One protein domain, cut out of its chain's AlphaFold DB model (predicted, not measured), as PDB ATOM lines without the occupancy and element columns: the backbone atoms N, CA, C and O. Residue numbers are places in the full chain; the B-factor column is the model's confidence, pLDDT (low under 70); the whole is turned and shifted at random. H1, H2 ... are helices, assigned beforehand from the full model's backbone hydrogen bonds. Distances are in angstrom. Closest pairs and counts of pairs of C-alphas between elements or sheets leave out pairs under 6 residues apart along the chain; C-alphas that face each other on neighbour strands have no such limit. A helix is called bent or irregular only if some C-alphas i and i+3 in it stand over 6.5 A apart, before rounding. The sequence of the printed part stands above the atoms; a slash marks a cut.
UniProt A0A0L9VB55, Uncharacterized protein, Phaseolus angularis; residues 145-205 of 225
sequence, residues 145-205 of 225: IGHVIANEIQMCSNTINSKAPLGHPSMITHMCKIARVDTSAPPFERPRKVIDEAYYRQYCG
ATOM      1  N   ILE A 145     181.500 214.564 261.453       67.62
ATOM      2  CA  ILE A 145     180.431 213.605 261.765       67.62
ATOM      3  C   ILE A 145     179.079 214.319 261.918       67.62
ATOM      4  O   ILE A 145     178.065 213.811 261.448       67.62
ATOM      5  N   GLY A 146     179.066 215.529 262.490       71.38
ATOM      6  CA  GLY A 146     177.851 216.333 262.625       71.38
ATOM      7  C   GLY A 146     177.200 216.652 261.277       71.38
ATOM      8  O   GLY A 146     175.988 216.519 261.134       71.38
ATOM      9  N   HIS A 147     177.998 216.993 260.260       68.94
ATOM     10  CA  HIS A 147     177.495 217.261 258.908       68.94
ATOM     11  C   HIS A 147     176.951 215.998 258.223       68.94
ATOM     12  O   HIS A 147     175.935 216.053 257.532       68.94
ATOM     13  N   VAL A 148     177.593 214.847 258.441       71.12
ATOM     14  CA  VAL A 148     177.133 213.556 257.903       71.12
ATOM     15  C   VAL A 148     175.773 213.177 258.489       71.12
ATOM     16  O   VAL A 148     174.849 212.874 257.736       71.12
ATOM     17  N   ILE A 149     175.638 213.256 259.813       73.31
ATOM     18  CA  ILE A 149     174.391 212.942 260.515       73.31
ATOM     19  C   ILE A 149     173.277 213.925 260.119       73.31
ATOM     20  O   ILE A 149     172.152 213.504 259.859       73.31
ATOM     21  N   ALA A 150     173.579 215.223 260.007       77.38
ATOM     22  CA  ALA A 150     172.603 216.226 259.576       77.38
ATOM     23  C   ALA A 150     172.066 215.954 258.157       77.38
ATOM     24  O   ALA A 150     170.855 215.998 257.939       77.38
ATOM     25  N   ASN A 151     172.946 215.610 257.209       74.94
ATOM     26  CA  ASN A 151     172.540 215.246 255.849       74.94
ATOM     27  C   ASN A 151     171.707 213.957 255.822       74.94
ATOM     28  O   ASN A 151     170.748 213.865 255.057       74.94
ATOM     29  N   GLU A 152     172.045 212.968 256.651       73.69
ATOM     30  CA  GLU A 152     171.262 211.735 256.774       73.69
ATOM     31  C   GLU A 152     169.837 212.025 257.268       73.69
ATOM     32  O   GLU A 152     168.875 211.606 256.624       73.69
ATOM     33  N   ILE A 153     169.688 212.819 258.337       78.56
ATOM     34  CA  ILE A 153     168.380 213.249 258.857       78.56
ATOM     35  C   ILE A 153     167.588 214.008 257.785       78.56
ATOM     36  O   ILE A 153     166.397 213.750 257.596       78.56
ATOM     37  N   GLN A 154     168.237 214.915 257.047       80.31
ATOM     38  CA  GLN A 154     167.589 215.686 255.986       80.31
ATOM     39  C   GLN A 154     167.101 214.791 254.841       80.31
ATOM     40  O   GLN A 154     165.967 214.937 254.384       80.31
ATOM     41  N   MET A 155     167.919 213.837 254.391       74.81
ATOM     42  CA  MET A 155     167.505 212.886 253.357       74.81
ATOM     43  C   MET A 155     166.350 211.996 253.823       74.81
ATOM     44  O   MET A 155     165.404 211.793 253.064       74.81
ATOM     45  N   CYS A 156     166.396 211.494 255.061       74.31
ATOM     46  CA  CYS A 156     165.303 210.714 255.642       74.31
ATOM     47  C   CYS A 156     164.012 211.531 255.760       74.31
ATOM     48  O   CYS A 156     162.943 211.005 255.490       74.31
ATOM     49  N   SER A 157     164.095 212.817 256.103       75.44
ATOM     50  CA  SER A 157     162.915 213.688 256.222       75.44
ATOM     51  C   SER A 157     162.248 213.965 254.869       75.44
ATOM     52  O   SER A 157     161.035 214.125 254.798       75.44
ATOM     53  N   ASN A 158     163.038 213.990 253.793       77.81
ATOM     54  CA  ASN A 158     162.572 214.286 252.436       77.81
ATOM     55  C   ASN A 158     162.206 213.031 251.625       77.81
ATOM     56  O   ASN A 158     161.867 213.136 250.444       77.81
ATOM     57  N   THR A 159     162.314 211.834 252.210       78.75
ATOM     58  CA  THR A 159     162.049 210.589 251.485       78.75
ATOM     59  C   THR A 159     160.549 210.330 251.350       78.75
ATOM     60  O   THR A 159     159.793 210.414 252.312       78.75
ATOM     61  N   ILE A 160     160.110 209.942 250.151       80.75
ATOM     62  CA  ILE A 160     158.737 209.469 249.896       80.75
ATOM     63  C   ILE A 160     158.522 208.008 250.329       80.75
ATOM     64  O   ILE A 160     157.398 207.510 250.314       80.75
ATOM     65  N   ASN A 161     159.587 207.295 250.710       79.62
ATOM     66  CA  ASN A 161     159.502 205.902 251.139       79.62
ATOM     67  C   ASN A 161     159.104 205.797 252.620       79.62
ATOM     68  O   ASN A 161     159.958 205.852 253.503       79.62
ATOM     69  N   SER A 162     157.823 205.532 252.879       74.81
ATOM     70  CA  SER A 162     157.277 205.355 254.234       74.81
ATOM     71  C   SER A 162     157.812 204.136 254.996       74.81
ATOM     72  O   SER A 162     157.567 204.013 256.193       74.81
ATOM     73  N   LYS A 163     158.545 203.228 254.336       81.12
ATOM     74  CA  LYS A 163     159.182 202.061 254.970       81.12
ATOM     75  C   LYS A 163     160.642 202.305 255.352       81.12
ATOM     76  O   LYS A 163     161.274 201.408 255.909       81.12
ATOM     77  N   ALA A 164     161.209 203.462 255.011       71.94
ATOM     78  CA  ALA A 164     162.591 203.769 255.347       71.94
ATOM     79  C   ALA A 164     162.733 203.993 256.866       71.94
ATOM     80  O   ALA A 164     161.955 204.756 257.440       71.94
ATOM     81  N   PRO A 165     163.707 203.349 257.534       75.19
ATOM     82  CA  PRO A 165     163.909 203.548 258.962       75.19
ATOM     83  C   PRO A 165     164.431 204.962 259.243       75.19
ATOM     84  O   PRO A 165     165.303 205.465 258.533       75.19
ATOM     85  N   LEU A 166     163.920 205.585 260.306       79.81
ATOM     86  CA  LEU A 166     164.409 206.872 260.800       79.81
ATOM     87  C   LEU A 166     165.562 206.636 261.781       79.81
ATOM     88  O   LEU A 166     165.402 205.970 262.807       79.81
ATOM     89  N   GLY A 167     166.738 207.152 261.433       78.44
ATOM     90  CA  GLY A 167     167.938 207.052 262.256       78.44
ATOM     91  C   GLY A 167     167.951 208.041 263.422       78.44
ATOM     92  O   GLY A 167     167.232 209.036 263.437       78.44
ATOM     93  N   HIS A 168     168.839 207.780 264.383       80.00
ATOM     94  CA  HIS A 168     169.213 208.709 265.462       80.00
ATOM     95  C   HIS A 168     168.111 209.150 266.457       80.00
ATOM     96  O   HIS A 168     168.209 210.262 266.984       80.00
ATOM     97  N   PRO A 169     167.108 208.316 266.811       81.94
ATOM     98  CA  PRO A 169     165.977 208.750 267.640       81.94
ATOM     99  C   PRO A 169     166.405 209.284 269.016       81.94
ATOM    100  O   PRO A 169     165.989 210.368 269.406       81.94
ATOM    101  N   SER A 170     167.304 208.597 269.733       82.06
ATOM    102  CA  SER A 170     167.774 209.047 271.056       82.06
ATOM    103  C   SER A 170     168.527 210.378 271.006       82.06
ATOM    104  O   SER A 170     168.379 211.209 271.901       82.06
ATOM    105  N   MET A 171     169.333 210.582 269.960       85.38
ATOM    106  CA  MET A 171     170.072 211.828 269.760       85.38
ATOM    107  C   MET A 171     169.101 212.979 269.483       85.38
ATOM    108  O   MET A 171     169.206 214.024 270.119       85.38
ATOM    109  N   ILE A 172     168.116 212.763 268.605       84.56
ATOM    110  CA  ILE A 172     167.078 213.751 268.284       84.56
ATOM    111  C   ILE A 172     166.254 214.093 269.533       84.56
ATOM    112  O   ILE A 172     166.104 215.269 269.851       84.56
ATOM    113  N   THR A 173     165.804 213.100 270.310       81.31
ATOM    114  CA  THR A 173     165.082 213.328 271.576       81.31
ATOM    115  C   THR A 173     165.900 214.175 272.551       81.31
ATOM    116  O   THR A 173     165.367 215.080 273.197       81.31
ATOM    117  N   HIS A 174     167.212 213.939 272.641       79.62
ATOM    118  CA  HIS A 174     168.084 214.752 273.484       79.62
ATOM    119  C   HIS A 174     168.216 216.194 272.969       79.62
ATOM    120  O   HIS A 174     168.165 217.130 273.767       79.62
ATOM    121  N   MET A 175     168.306 216.394 271.650       81.25
ATOM    122  CA  MET A 175     168.285 217.730 271.040       81.25
ATOM    123  C   MET A 175     166.971 218.471 271.342       81.25
ATOM    124  O   MET A 175     167.010 219.642 271.714       81.25
ATOM    125  N   CYS A 176     165.822 217.793 271.276       84.19
ATOM    126  CA  CYS A 176     164.520 218.356 271.652       84.19
ATOM    127  C   CYS A 176     164.469 218.764 273.134       84.19
ATOM    128  O   CYS A 176     164.001 219.856 273.457       84.19
ATOM    129  N   LYS A 177     165.013 217.935 274.032       81.12
ATOM    130  CA  LYS A 177     165.112 218.256 275.463       81.12
ATOM    131  C   LYS A 177     165.972 219.500 275.715       81.12
ATOM    132  O   LYS A 177     165.591 220.353 276.513       81.12
ATOM    133  N   ILE A 178     167.108 219.632 275.021       87.50
ATOM    134  CA  ILE A 178     167.962 220.836 275.076       87.50
ATOM    135  C   ILE A 178     167.194 222.065 274.570       87.50
ATOM    136  O   ILE A 178     167.289 223.140 275.162       87.50
ATOM    137  N   ALA A 179     166.371 221.894 273.533       89.44
ATOM    138  CA  ALA A 179     165.474 222.923 273.014       89.44
ATOM    139  C   ALA A 179     164.244 223.200 273.908       89.44
ATOM    140  O   ALA A 179     163.372 223.971 273.516       89.44
ATOM    141  N   ARG A 180     164.179 222.612 275.115       91.75
ATOM    142  CA  ARG A 180     163.087 222.759 276.096       91.75
ATOM    143  C   ARG A 180     161.725 222.242 275.617       91.75
ATOM    144  O   ARG A 180     160.695 222.674 276.127       91.75
ATOM    145  N   VAL A 181     161.708 221.304 274.671       87.81
ATOM    146  CA  VAL A 181     160.501 220.538 274.328       87.81
ATOM    147  C   VAL A 181     160.223 219.535 275.451       87.81
ATOM    148  O   VAL A 181     161.155 218.902 275.950       87.81
ATOM    149  N   ASP A 182     158.958 219.375 275.850       90.31
ATOM    150  CA  ASP A 182     158.573 218.323 276.795       90.31
ATOM    151  C   ASP A 182     158.722 216.944 276.137       90.31
ATOM    152  O   ASP A 182     157.991 216.588 275.215       90.31
ATOM    153  N   THR A 183     159.702 216.171 276.605       86.81
ATOM    154  CA  THR A 183     159.985 214.810 276.132       86.81
ATOM    155  C   THR A 183     159.566 213.744 277.146       86.81
ATOM    156  O   THR A 183     160.086 212.632 277.096       86.81
ATOM    157  N   SER A 184     158.728 214.080 278.133       89.06
ATOM    158  CA  SER A 184     158.313 213.157 279.203       89.06
ATOM    159  C   SER A 184     157.100 212.292 278.837       89.06
ATOM    160  O   SER A 184     156.843 211.283 279.498       89.06
ATOM    161  N   ALA A 185     156.395 212.642 277.760       86.50
ATOM    162  CA  ALA A 185     155.231 211.907 277.289       86.50
ATOM    163  C   ALA A 185     155.619 210.567 276.610       86.50
ATOM    164  O   ALA A 185     156.481 210.561 275.728       86.50
ATOM    165  N   PRO A 186     154.989 209.433 276.982       87.00
ATOM    166  CA  PRO A 186     155.192 208.132 276.333       87.00
ATOM    167  C   PRO A 186     154.544 208.067 274.931       87.00
ATOM    168  O   PRO A 186     153.640 208.857 274.648       87.00
ATOM    169  N   PRO A 187     154.931 207.100 274.064       85.62
ATOM    170  CA  PRO A 187     155.737 205.900 274.334       85.62
ATOM    171  C   PRO A 187     157.256 206.110 274.245       85.62
ATOM    172  O   PRO A 187     157.755 206.847 273.401       85.62
ATOM    173  N   PHE A 188     157.999 205.382 275.084       82.75
ATOM    174  CA  PHE A 188     159.459 205.337 275.040       82.75
ATOM    175  C   PHE A 188     159.947 203.997 274.515       82.75
ATOM    176  O   PHE A 188     159.655 202.948 275.092       82.75
ATOM    177  N   GLU A 189     160.764 204.042 273.470       81.88
ATOM    178  CA  GLU A 189     161.528 202.887 273.024       81.88
ATOM    179  C   GLU A 189     162.913 202.894 273.663       81.88
ATOM    180  O   GLU A 189     163.604 203.915 273.724       81.88
ATOM    181  N   ARG A 190     163.327 201.731 274.165       81.75
ATOM    182  CA  ARG A 190     164.685 201.565 274.673       81.75
ATOM    183  C   ARG A 190     165.647 201.460 273.492       81.75
ATOM    184  O   ARG A 190     165.302 200.823 272.492       81.75
ATOM    185  N   PRO A 191     166.869 202.011 273.614       78.81
ATOM    186  CA  PRO A 191     167.936 201.687 272.687       78.81
ATOM    187  C   PRO A 191     168.052 200.173 272.514       78.81
ATOM    188  O   PRO A 191     167.770 199.398 273.436       78.81
ATOM    189  N   ARG A 192     168.486 199.754 271.322       80.62
ATOM    190  CA  ARG A 192     168.817 198.350 271.079       80.62
ATOM    191  C   ARG A 192     169.884 197.887 272.072       80.62
ATOM    192  O   ARG A 192     170.540 198.703 272.723       80.62
ATOM    193  N   LYS A 193     170.038 196.563 272.175       81.88
ATOM    194  CA  LYS A 193     171.072 195.940 273.006       81.88
ATOM    195  C   LYS A 193     172.402 196.661 272.802       81.88
ATOM    196  O   LYS A 193     172.735 197.024 271.672       81.88
ATOM    197  N   VAL A 194     173.099 196.890 273.914       78.12
ATOM    198  CA  VAL A 194     174.431 197.492 273.908       78.12
ATOM    199  C   VAL A 194     175.278 196.743 272.890       78.12
ATOM    200  O   VAL A 194     175.176 195.522 272.771       78.12
ATOM    201  N   ILE A 195     176.087 197.491 272.148       76.50
ATOM    202  CA  ILE A 195     177.137 196.897 271.336       76.50
ATOM    203  C   ILE A 195     178.191 196.390 272.319       76.50
ATOM    204  O   ILE A 195     179.073 197.131 272.742       76.50
ATOM    205  N   ASP A 196     177.995 195.163 272.780       75.94
ATOM    206  CA  ASP A 196     178.898 194.459 273.672       75.94
ATOM    207  C   ASP A 196     179.946 193.695 272.861       75.94
ATOM    208  O   ASP A 196     179.963 193.719 271.629       75.94
ATOM    209  N   GLU A 197     180.855 193.021 273.553       72.25
ATOM    210  CA  GLU A 197     181.883 192.219 272.905       72.25
ATOM    211  C   GLU A 197     181.286 191.131 272.004       72.25
ATOM    212  O   GLU A 197     181.866 190.827 270.971       72.25
ATOM    213  N   ALA A 198     180.118 190.575 272.338       74.94
ATOM    214  CA  ALA A 198     179.456 189.569 271.515       74.94
ATOM    215  C   ALA A 198     178.868 190.184 270.239       74.94
ATOM    216  O   ALA A 198     179.056 189.628 269.164       74.94
ATOM    217  N   TYR A 199     178.222 191.348 270.327       75.50
ATOM    218  CA  TYR A 199     177.766 192.116 269.171       75.50
ATOM    219  C   TYR A 199     178.949 192.543 268.310       75.50
ATOM    220  O   TYR A 199     178.893 192.423 267.088       75.50
ATOM    221  N   TYR A 200     180.030 193.015 268.940       63.84
ATOM    222  CA  TYR A 200     181.268 193.320 268.245       63.84
ATOM    223  C   TYR A 200     181.774 192.051 267.564       63.84
ATOM    224  O   TYR A 200     181.775 192.032 266.356       63.84
ATOM    225  N   ARG A 201     182.056 190.939 268.244       68.88
ATOM    226  CA  ARG A 201     182.480 189.669 267.613       68.88
ATOM    227  C   ARG A 201     181.535 189.172 266.506       68.88
ATOM    228  O   ARG A 201     181.982 188.674 265.482       68.88
ATOM    229  N   GLN A 202     180.229 189.350 266.671       63.62
ATOM    230  CA  GLN A 202     179.215 188.912 265.712       63.62
ATOM    231  C   GLN A 202     179.144 189.790 264.452       63.62
ATOM    232  O   GLN A 202     178.841 189.278 263.375       63.62
ATOM    233  N   TYR A 203     179.378 191.101 264.573       49.88
ATOM    234  CA  TYR A 203     179.131 192.071 263.496       49.88
ATOM    235  C   TYR A 203     180.346 192.942 263.113       49.88
ATOM    236  O   TYR A 203     180.304 193.627 262.092       49.88
ATOM    237  N   CYS A 204     181.403 192.957 263.920       55.50
ATOM    238  CA  CYS A 204     182.566 193.855 263.851       55.50
ATOM    239  C   CYS A 204     183.922 193.215 264.241       55.50
ATOM    240  O   CYS A 204     184.955 193.820 263.985       55.50
ATOM    241  N   GLY A 205     183.944 192.048 264.886       50.12
ATOM    242  CA  GLY A 205     185.105 191.485 265.563       50.12
ATOM    243  C   GLY A 205     185.480 190.125 265.003       50.12
ATOM    244  O   GLY A 205     185.011 189.100 265.486       50.12
TER     245      GLY A 205
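What this domain is: This is residues 145 to 205 of the 225 residues of an uncharacterized protein of Phaseolus angularis (UniProt A0A0L9VB55). Three separate helices are strung on two long links in a loose, open layout. H1 and H2 lie toward one end of the longest axis; after H2 the chain folds back and a drawn-out stretch, residues 179 to 196, leads away to the short H3 at the other end. The printed part has 61 residues with three named helices, in the order H1, H2, H3, and no named strand. The class is all helix, though 30 of the 61 residues, under half, are in named elements. The whole is loose, with a radius of gyration of the C-alphas of 14.7 A and spans of 38 by 29 by 25 A.

How they stand to each other: H1, residues 145 to 157, and H2, residues 169 to 178, are apart, with no C-alpha of the one within 8 A of the other. H3, residues 197 to 203, is apart from H1 and also from H2. Residues 158 to 163 stand free, and so do residues 175 to 180, of which 175 to 178 belong to H2. In H1, H2 and H3 every O i to N i+4 pair is within hydrogen-bond range.

Where its parts are: H1 begins at C-alpha 145 at (180.431, 213.605, 261.765) and is 18.4 A long from first to last C-alpha. H2 begins at C-alpha 169 at (165.977, 208.750, 267.640) and is 14.3 A long. H3 is 9.8 A long and ends at C-alpha 203 at (179.131, 192.071, 263.496). No helix is bent.

The domain as a whole: The two C-alphas farthest apart are those of Arg 180 and Gly 205, at 39.7 A. The printed part has no cut. Both links are long, with 11 residues from H1 to H2 and 18 from H2 to H3. The mean pLDDT of the printed part is 77.6; residues 145, 147 and 200 to 205 are under 70.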